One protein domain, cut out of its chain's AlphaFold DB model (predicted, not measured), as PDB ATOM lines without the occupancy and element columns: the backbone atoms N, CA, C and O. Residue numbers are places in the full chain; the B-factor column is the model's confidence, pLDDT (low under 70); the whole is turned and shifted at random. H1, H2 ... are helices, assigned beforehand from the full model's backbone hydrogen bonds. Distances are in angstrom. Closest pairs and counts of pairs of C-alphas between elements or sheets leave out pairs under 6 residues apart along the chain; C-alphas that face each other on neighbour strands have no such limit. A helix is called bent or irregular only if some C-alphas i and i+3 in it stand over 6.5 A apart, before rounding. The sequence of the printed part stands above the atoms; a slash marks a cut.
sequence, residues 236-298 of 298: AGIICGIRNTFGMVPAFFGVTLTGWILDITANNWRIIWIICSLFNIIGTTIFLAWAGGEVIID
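AT A GLANCE: This is residues 236 to 298 of the 298 residues of the protein "Major facilitator superfamily domain-containing protein" of Gigaspora rosea (UniProt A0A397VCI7). Two long helices make a narrow, open V: H1 and H2 meet near the tight turn that joins them, at the end of H1 and the beginning of H2, and spread apart away from it. A tail without a named element, residues 291 to 298, runs on beyond H2 and ends with its C-alpha 12.3 A from that of Ala 236, where H1 begins. The printed part has 63 residues, with two named helices, H1 then H2, and no named strand; the class is all helix. It is only just extended, close to loose, with a radius of gyration of the C-alphas of 16.3 A and spans of 54 by 24 by 9 A.

HOW THE PARTS SIT: The longest helix is H1, residues 236 to 264. H2, residues 269 to 290, and H1 only just touch, with 3 pairs of C-alphas within 8 A. The closest C-alphas of the two are those of Thr 258 and Ile 272, 6.8 A apart. H1 touches H2 with residues 258 to 262 alone, and H2 touches H1 with residues 269 to 272 alone. They run opposite ways at a shallow tilt of 29 degrees, a helical hairpin, with centres 14.7 A apart. Residues 236 to 253, which belong to H1, stand free, and so do residues 277 to 298, of which 277 to 290 belong to H2. Every O i to N i+4 pair is within hydrogen-bond range in H2; in H1 20 of 25 are.

IN THESE COORDINATES: H1 measures 42.5 A from C-alpha 236 at (-24.919, -30.991, -49.214) to C-alpha 264 at (7.563, -39.878, -23.257). It is neither bent nor irregular, but only just: C-alphas 247 and 250 are 6.3 A apart. H2 measures 32.1 A and ends with C-alpha 290 at (-6.946, -35.455, -56.589).

THE WHOLE: The two C-alphas farthest apart, those of Ala 266 and Asp 298, are 53.7 A apart. The printed part has no cut, and the link from H1 to H2, 4 residues, is tight. Asp 298 is the chain's last residue. The mean pLDDT of the printed part is 71.2; 19 residues are under 70, among them residues 290 to 298.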
ATOM      1  N   ALA A 236     -25.954 -31.742 -49.920       63.12
ATOM      2  CA  ALA A 236     -24.919 -30.991 -49.214       63.12
ATOM      3  C   ALA A 236     -24.960 -31.210 -47.692       63.12
ATOM      4  O   ALA A 236     -23.916 -31.378 -47.064       63.12
ATOM      5  N   GLY A 237     -26.157 -31.299 -47.095       65.06
ATOM      6  CA  GLY A 237     -26.325 -31.574 -45.663       65.06
ATOM      7  C   GLY A 237     -25.801 -32.949 -45.230       65.06
ATOM      8  O   GLY A 237     -25.117 -33.060 -44.211       65.06
ATOM      9  N   ILE A 238     -26.054 -33.992 -46.027       71.00
ATOM     10  CA  ILE A 238     -25.610 -35.365 -45.743       71.00
ATOM     11  C   ILE A 238     -24.093 -35.474 -45.927       71.00
ATOM     12  O   ILE A 238     -23.403 -35.985 -45.044       71.00
ATOM     13  N   ILE A 239     -23.560 -34.935 -47.027       69.81
ATOM     14  CA  ILE A 239     -22.114 -34.915 -47.299       69.81
ATOM     15  C   ILE A 239     -21.375 -34.153 -46.194       69.81
ATOM     16  O   ILE A 239     -20.385 -34.648 -45.650       69.81
ATOM     17  N   CYS A 240     -21.893 -32.986 -45.801       69.00
ATOM     18  CA  CYS A 240     -21.365 -32.177 -44.707       69.00
ATOM     19  C   CYS A 240     -21.320 -32.961 -43.383       69.00
ATOM     20  O   CYS A 240     -20.296 -32.925 -42.689       69.00
ATOM     21  N   GLY A 241     -22.389 -33.699 -43.059       66.00
ATOM     22  CA  GLY A 241     -22.503 -34.515 -41.846       66.00
ATOM     23  C   GLY A 241     -21.571 -35.731 -41.823       66.00
ATOM     24  O   GLY A 241     -20.849 -35.936 -40.841       66.00
ATOM     25  N   ILE A 242     -21.523 -36.507 -42.911       73.88
ATOM     26  CA  ILE A 242     -20.618 -37.663 -43.056       73.88
ATOM     27  C   ILE A 242     -19.171 -37.210 -42.884       73.88
ATOM     28  O   ILE A 242     -18.426 -37.748 -42.065       73.88
ATOM     29  N   ARG A 243     -18.787 -36.154 -43.597       68.69
ATOM     30  CA  ARG A 243     -17.460 -35.555 -43.492       68.69
ATOM     31  C   ARG A 243     -17.140 -35.105 -42.068       68.69
ATOM     32  O   ARG A 243     -16.044 -35.381 -41.591       68.69
ATOM     33  N   ASN A 244     -18.059 -34.412 -41.389       72.06
ATOM     34  CA  ASN A 244     -17.815 -33.950 -40.019       72.06
ATOM     35  C   ASN A 244     -17.554 -35.133 -39.071       72.06
ATOM     36  O   ASN A 244     -16.674 -35.077 -38.218       72.06
ATOM     37  N   THR A 245     -18.255 -36.245 -39.292       72.19
ATOM     38  CA  THR A 245     -18.056 -37.487 -38.538       72.19
ATOM     39  C   THR A 245     -16.651 -38.054 -38.754       72.19
ATOM     40  O   THR A 245     -15.937 -38.301 -37.783       72.19
ATOM     41  N   PHE A 246     -16.205 -38.188 -40.008       73.12
ATOM     42  CA  PHE A 246     -14.843 -38.652 -40.313       73.12
ATOM     43  C   PHE A 246     -13.758 -37.669 -39.853       73.12
ATOM     44  O   PHE A 246     -12.689 -38.101 -39.432       73.12
ATOM     45  N   GLY A 247     -14.033 -36.364 -39.866       65.69
ATOM     46  CA  GLY A 247     -13.130 -35.336 -39.342       65.69
ATOM     47  C   GLY A 247     -12.960 -35.381 -37.820       65.69
ATOM     48  O   GLY A 247     -11.896 -35.030 -37.311       65.69
ATOM     49  N   MET A 248     -13.968 -35.864 -37.086       72.00
ATOM     50  CA  MET A 248     -13.922 -35.966 -35.623       72.00
ATOM     51  C   MET A 248     -13.039 -37.124 -35.135       72.00
ATOM     52  O   MET A 248     -12.467 -37.053 -34.048       72.00
ATOM     53  N   VAL A 249     -12.894 -38.186 -35.934       73.62
ATOM     54  CA  VAL A 249     -12.140 -39.389 -35.546       73.62
ATOM     55  C   VAL A 249     -10.655 -39.073 -35.287       73.62
ATOM     56  O   VAL A 249     -10.180 -39.362 -34.185       73.62
ATOM     57  N   PRO A 250      -9.910 -38.409 -36.199       70.00
ATOM     58  CA  PRO A 250      -8.541 -37.976 -35.919       70.00
ATOM     59  C   PRO A 250      -8.444 -36.983 -34.761       70.00
ATOM     60  O   PRO A 250      -7.459 -37.010 -34.030       70.00
ATOM     61  N   ALA A 251      -9.450 -36.124 -34.563       64.75
ATOM     62  CA  ALA A 251      -9.458 -35.171 -33.453       64.75
ATOM     63  C   ALA A 251      -9.538 -35.886 -32.094       64.75
ATOM     64  O   ALA A 251      -8.836 -35.512 -31.156       64.75
ATOM     65  N   PHE A 252     -10.331 -36.957 -32.006       69.12
ATOM     66  CA  PHE A 252     -10.458 -37.766 -30.796       69.12
ATOM     67  C   PHE A 252      -9.135 -38.446 -30.409       69.12
ATOM     68  O   PHE A 252      -8.685 -38.328 -29.270       69.12
ATOM     69  N   PHE A 253      -8.477 -39.112 -31.364       75.75
ATOM     70  CA  PHE A 253      -7.198 -39.790 -31.120       75.75
ATOM     71  C   PHE A 253      -6.011 -38.824 -31.037       75.75
ATOM     72  O   PHE A 253      -5.045 -39.087 -30.327       75.75
ATOM     73  N   GLY A 254      -6.073 -37.691 -31.733       73.44
ATOM     74  CA  GLY A 254      -4.996 -36.707 -31.769       73.44
ATOM     75  C   GLY A 254      -4.681 -36.145 -30.387       73.44
ATOM     76  O   GLY A 254      -3.513 -36.004 -30.037       73.44
ATOM     77  N   VAL A 255      -5.699 -35.890 -29.558       74.25
ATOM     78  CA  VAL A 255      -5.507 -35.337 -28.206       74.25
ATOM     79  C   VAL A 255      -4.817 -36.334 -27.275       74.25
ATOM     80  O   VAL A 255      -3.876 -35.952 -26.575       74.25
ATOM     81  N   THR A 256      -5.254 -37.597 -27.278       77.19
ATOM     82  CA  THR A 256      -4.663 -38.656 -26.445       77.19
ATOM     83  C   THR A 256      -3.246 -38.986 -26.898       77.19
ATOM     84  O   THR A 256      -2.343 -39.062 -26.067       77.19
ATOM     85  N   LEU A 257      -3.026 -39.076 -28.212       79.25
ATOM     86  CA  LEU A 257      -1.709 -39.297 -28.798       79.25
ATOM     87  C   LEU A 257      -0.742 -38.154 -28.465       79.25
ATOM     88  O   LEU A 257       0.397 -38.404 -28.089       79.25
ATOM     89  N   THR A 258      -1.204 -36.904 -28.536       76.44
ATOM     90  CA  THR A 258      -0.387 -35.732 -28.188       76.44
ATOM     91  C   THR A 258       0.046 -35.767 -26.723       76.44
ATOM     92  O   THR A 258       1.198 -35.461 -26.429       76.44
ATOM     93  N   GLY A 259      -0.854 -36.140 -25.805       74.56
ATOM     94  CA  GLY A 259      -0.521 -36.283 -24.382       74.56
ATOM     95  C   GLY A 259       0.530 -37.368 -24.151       74.56
ATOM     96  O   GLY A 259       1.570 -37.105 -23.559       74.56
ATOM     97  N   TRP A 260       0.316 -38.548 -24.732       79.44
ATOM     98  CA  TRP A 260       1.247 -39.672 -24.618       79.44
ATOM     99  C   TRP A 260       2.641 -39.366 -25.189       79.44
ATOM    100  O   TRP A 260       3.657 -39.726 -24.595       79.44
ATOM    101  N   ILE A 261       2.710 -38.651 -26.319       79.00
ATOM    102  CA  ILE A 261       3.979 -38.213 -26.917       79.00
ATOM    103  C   ILE A 261       4.719 -37.243 -25.984       79.00
ATOM    104  O   ILE A 261       5.939 -37.344 -25.853       79.00
ATOM    105  N   LEU A 262       4.014 -36.318 -25.327       78.81
ATOM    106  CA  LEU A 262       4.631 -35.363 -24.395       78.81
ATOM    107  C   LEU A 262       5.179 -36.048 -23.147       78.81
ATOM    108  O   LEU A 262       6.291 -35.713 -22.735       78.81
ATOM    109  N   ASP A 263       4.452 -37.030 -22.611       84.19
ATOM    110  CA  ASP A 263       4.869 -37.795 -21.433       84.19
ATOM    111  C   ASP A 263       6.185 -38.547 -21.688       84.19
ATOM    112  O   ASP A 263       7.085 -38.544 -20.849       84.19
ATOM    113  N   ILE A 264       6.342 -39.144 -22.875       87.12
ATOM    114  CA  ILE A 264       7.563 -39.878 -23.257       87.12
ATOM    115  C   ILE A 264       8.713 -38.924 -23.603       87.12
ATOM    116  O   ILE A 264       9.880 -39.239 -23.369       87.12
ATOM    117  N   THR A 265       8.404 -37.754 -24.160       81.31
ATOM    118  CA  THR A 265       9.409 -36.820 -24.693       81.31
ATOM    119  C   THR A 265       9.743 -35.683 -23.721       81.31
ATOM    120  O   THR A 265      10.266 -34.649 -24.141       81.31
ATOM    121  N   ALA A 266       9.425 -35.834 -22.432       79.88
ATOM    122  CA  ALA A 266       9.678 -34.824 -21.400       79.88
ATOM    123  C   ALA A 266       9.177 -33.416 -21.798       79.88
ATOM    124  O   ALA A 266       9.920 -32.436 -21.748       79.88
ATOM    125  N   ASN A 267       7.917 -33.320 -22.235       76.19
ATOM    126  CA  ASN A 267       7.260 -32.075 -22.655       76.19
ATOM    127  C   ASN A 267       7.895 -31.346 -23.856       76.19
ATOM    128  O   ASN A 267       7.722 -30.138 -24.033       76.19
ATOM    129  N   ASN A 268       8.596 -32.059 -24.741       76.69
ATOM    130  CA  ASN A 268       9.127 -31.460 -25.962       76.69
ATOM    131  C   ASN A 268       8.045 -31.267 -27.043       76.69
ATOM    132  O   ASN A 268       7.808 -32.119 -27.903       76.69
ATOM    133  N   TRP A 269       7.437 -30.084 -27.044       73.81
ATOM    134  CA  TRP A 269       6.393 -29.686 -27.992       73.81
ATOM    135  C   TRP A 269       6.841 -29.636 -29.457       73.81
ATOM    136  O   TRP A 269       6.005 -29.754 -30.353       73.81
ATOM    137  N   ARG A 270       8.145 -29.509 -29.745       72.12
ATOM    138  CA  ARG A 270       8.641 -29.406 -31.133       72.12
ATOM    139  C   ARG A 270       8.299 -30.645 -31.957       72.12
ATOM    140  O   ARG A 270       7.987 -30.511 -33.136       72.12
ATOM    141  N   ILE A 271       8.322 -31.830 -31.346       74.38
ATOM    142  CA  ILE A 271       8.010 -33.087 -32.040       74.38
ATOM    143  C   ILE A 271       6.553 -33.102 -32.506       74.38
ATOM    144  O   ILE A 271       6.278 -33.464 -33.647       74.38
ATOM    145  N   ILE A 272       5.628 -32.631 -31.666       75.06
ATOM    146  CA  ILE A 272       4.206 -32.540 -32.020       75.06
ATOM    147  C   ILE A 272       4.009 -31.597 -33.197       75.06
ATOM    148  O   ILE A 272       3.353 -31.962 -34.167       75.06
ATOM    149  N   TRP A 273       4.615 -30.408 -33.149       72.62
ATOM    150  CA  TRP A 273       4.480 -29.432 -34.228       72.62
ATOM    151  C   TRP A 273       5.022 -29.954 -35.562       72.62
ATOM    152  O   TRP A 273       4.403 -29.726 -36.602       72.62
ATOM    153  N   ILE A 274       6.128 -30.705 -35.542       75.94
ATOM    154  CA  ILE A 274       6.682 -31.353 -36.741       75.94
ATOM    155  C   ILE A 274       5.715 -32.409 -37.283       75.94
ATOM    156  O   ILE A 274       5.432 -32.407 -38.479       75.94
ATOM    157  N   ILE A 275       5.169 -33.270 -36.419       77.38
ATOM    158  CA  ILE A 275       4.189 -34.288 -36.820       77.38
ATOM    159  C   ILE A 275       2.950 -33.616 -37.426       77.38
ATOM    160  O   ILE A 275       2.563 -33.949 -38.543       77.38
ATOM    161  N   CYS A 276       2.365 -32.619 -36.756       72.75
ATOM    162  CA  CYS A 276       1.211 -31.875 -37.265       72.75
ATOM    163  C   CYS A 276       1.496 -31.211 -38.620       72.75
ATOM    164  O   CYS A 276       0.643 -31.250 -39.508       72.75
ATOM    165  N   SER A 277       2.682 -30.627 -38.799       70.38
ATOM    166  CA  SER A 277       3.094 -30.023 -40.069       70.38
ATOM    167  C   SER A 277       3.172 -31.068 -41.183       70.38
ATOM    168  O   SER A 277       2.538 -30.897 -42.221       70.38
ATOM    169  N   LEU A 278       3.843 -32.200 -40.948       78.31
ATOM    170  CA  LEU A 278       3.949 -33.290 -41.925       78.31
ATOM    171  C   LEU A 278       2.575 -33.813 -42.361       78.31
ATOM    172  O   LEU A 278       2.336 -33.976 -43.556       78.31
ATOM    173  N   PHE A 279       1.653 -34.008 -41.416       79.44
ATOM    174  CA  PHE A 279       0.280 -34.415 -41.724       79.44
ATOM    175  C   PHE A 279      -0.455 -33.394 -42.601       79.44
ATOM    176  O   PHE A 279      -1.150 -33.785 -43.538       79.44
ATOM    177  N   ASN A 280      -0.284 -32.094 -42.333       74.25
ATOM    178  CA  ASN A 280      -0.876 -31.044 -43.165       74.25
ATOM    179  C   ASN A 280      -0.290 -31.046 -44.582       74.25
ATOM    180  O   ASN A 280      -1.054 -30.985 -45.538       74.25
ATOM    181  N   ILE A 281       1.033 -31.179 -44.730       75.94
ATOM    182  CA  ILE A 281       1.694 -31.230 -46.044       75.94
ATOM    183  C   ILE A 281       1.171 -32.410 -46.859       75.94
ATOM    184  O   ILE A 281       0.744 -32.219 -47.992       75.94
ATOM    185  N   ILE A 282       1.153 -33.608 -46.270       79.56
ATOM    186  CA  ILE A 282       0.659 -34.820 -46.936       79.56
ATOM    187  C   ILE A 282      -0.799 -34.631 -47.365       79.56
ATOM    188  O   ILE A 282      -1.142 -34.909 -48.513       79.56
ATOM    189  N   GLY A 283      -1.647 -34.106 -46.474       72.00
ATOM    190  CA  GLY A 283      -3.049 -33.822 -46.779       72.00
ATOM    191  C   GLY A 283      -3.214 -32.832 -47.933       72.00
ATOM    192  O   GLY A 283      -4.002 -33.080 -48.844       72.00
ATOM    193  N   THR A 284      -2.439 -31.747 -47.943       70.12
ATOM    194  CA  THR A 284      -2.441 -30.766 -49.035       70.12
ATOM    195  C   THR A 284      -1.944 -31.371 -50.343       70.12
ATOM    196  O   THR A 284      -2.547 -31.121 -51.381       70.12
ATOM    197  N   THR A 285      -0.893 -32.191 -50.328       75.06
ATOM    198  CA  THR A 285      -0.381 -32.850 -51.539       75.06
ATOM    199  C   THR A 285      -1.402 -33.819 -52.128       75.06
ATOM    200  O   THR A 285      -1.617 -33.800 -53.336       75.06
ATOM    201  N   ILE A 286      -2.070 -34.624 -51.295       78.00
ATOM    202  CA  ILE A 286      -3.141 -35.528 -51.744       78.00
ATOM    203  C   ILE A 286      -4.306 -34.722 -52.320       78.00
ATOM    204  O   ILE A 286      -4.800 -35.047 -53.397       78.00
ATOM    205  N   PHE A 287      -4.712 -33.647 -51.641       72.94
ATOM    206  CA  PHE A 287      -5.772 -32.771 -52.130       72.94
ATOM    207  C   PHE A 287      -5.409 -32.161 -53.486       72.94
ATOM    208  O   PHE A 287      -6.201 -32.241 -54.408       72.94
ATOM    209  N   LEU A 288      -4.199 -31.626 -53.655       69.62
ATOM    210  CA  LEU A 288      -3.751 -31.069 -54.936       69.62
ATOM    211  C   LEU A 288      -3.636 -32.120 -56.046       69.62
ATOM    212  O   LEU A 288      -3.828 -31.789 -57.211       69.62
ATOM    213  N   ALA A 289      -3.314 -33.368 -55.702       73.75
ATOM    214  CA  ALA A 289      -3.208 -34.453 -56.670       73.75
ATOM    215  C   ALA A 289      -4.577 -34.963 -57.153       73.75
ATOM    216  O   ALA A 289      -4.666 -35.464 -58.271       73.75
ATOM    217  N   TRP A 290      -5.622 -34.871 -56.321       67.62
ATOM    218  CA  TRP A 290      -6.946 -35.455 -56.589       67.62
ATOM    219  C   TRP A 290      -8.088 -34.446 -56.732       67.62
ATOM    220  O   TRP A 290      -9.172 -34.829 -57.166       67.62
ATOM    221  N   ALA A 291      -7.887 -33.174 -56.387       64.69
ATOM    222  CA  ALA A 291      -8.880 -32.131 -56.604       64.69
ATOM    223  C   ALA A 291      -9.006 -31.842 -58.108       64.69
ATOM    224  O   ALA A 291      -8.188 -31.131 -58.692       64.69
ATOM    225  N   GLY A 292     -10.030 -32.422 -58.735       57.97
ATOM    226  CA  GLY A 292     -10.495 -32.067 -60.075       57.97
ATOM    227  C   GLY A 292     -11.563 -30.973 -60.010       57.97
ATOM    228  O   GLY A 292     -12.314 -30.901 -59.042       57.97
ATOM    229  N   GLY A 293     -11.610 -30.110 -61.029       55.22
ATOM    230  CA  GLY A 293     -12.568 -29.000 -61.132       55.22
ATOM    231  C   GLY A 293     -13.854 -29.327 -61.897       55.22
ATOM    232  O   GLY A 293     -14.572 -28.407 -62.271       55.22
ATOM    233  N   GLU A 294     -14.123 -30.601 -62.185       49.69
ATOM    234  CA  GLU A 294     -15.323 -31.009 -62.921       49.69
ATOM    235  C   GLU A 294     -16.457 -31.360 -61.951       49.69
ATOM    236  O   GLU A 294     -16.254 -32.071 -60.965       49.69
ATOM    237  N   VAL A 295     -17.653 -30.836 -62.232       48.69
ATOM    238  CA  VAL A 295     -18.892 -31.146 -61.509       48.69
ATOM    239  C   VAL A 295     -19.325 -32.550 -61.927       48.69
ATOM    240  O   VAL A 295     -19.594 -32.797 -63.098       48.69
ATOM    241  N   ILE A 296     -19.307 -33.498 -60.987       55.25
ATOM    242  CA  ILE A 296     -19.495 -34.933 -61.277       55.25
ATOM    243  C   ILE A 296     -20.958 -35.374 -61.080       55.25
ATOM    244  O   ILE A 296     -21.334 -36.449 -61.548       55.25
ATOM    245  N   ILE A 297     -21.791 -34.588 -60.388       50.62
ATOM    246  CA  ILE A 297     -23.168 -34.972 -60.049       50.62
ATOM    247  C   ILE A 297     -24.096 -33.756 -60.185       50.62
ATOM    248  O   ILE A 297     -24.003 -32.837 -59.374       50.62
ATOM    249  N   ASP A 298     -24.985 -33.795 -61.183       38.03
ATOM    250  CA  ASP A 298     -26.167 -32.922 -61.298       38.03
ATOM    251  C   ASP A 298     -27.298 -33.382 -60.348       38.03
ATOM    252  O   ASP A 298     -27.543 -34.614 -60.251       38.03
TER     253      ASP A 298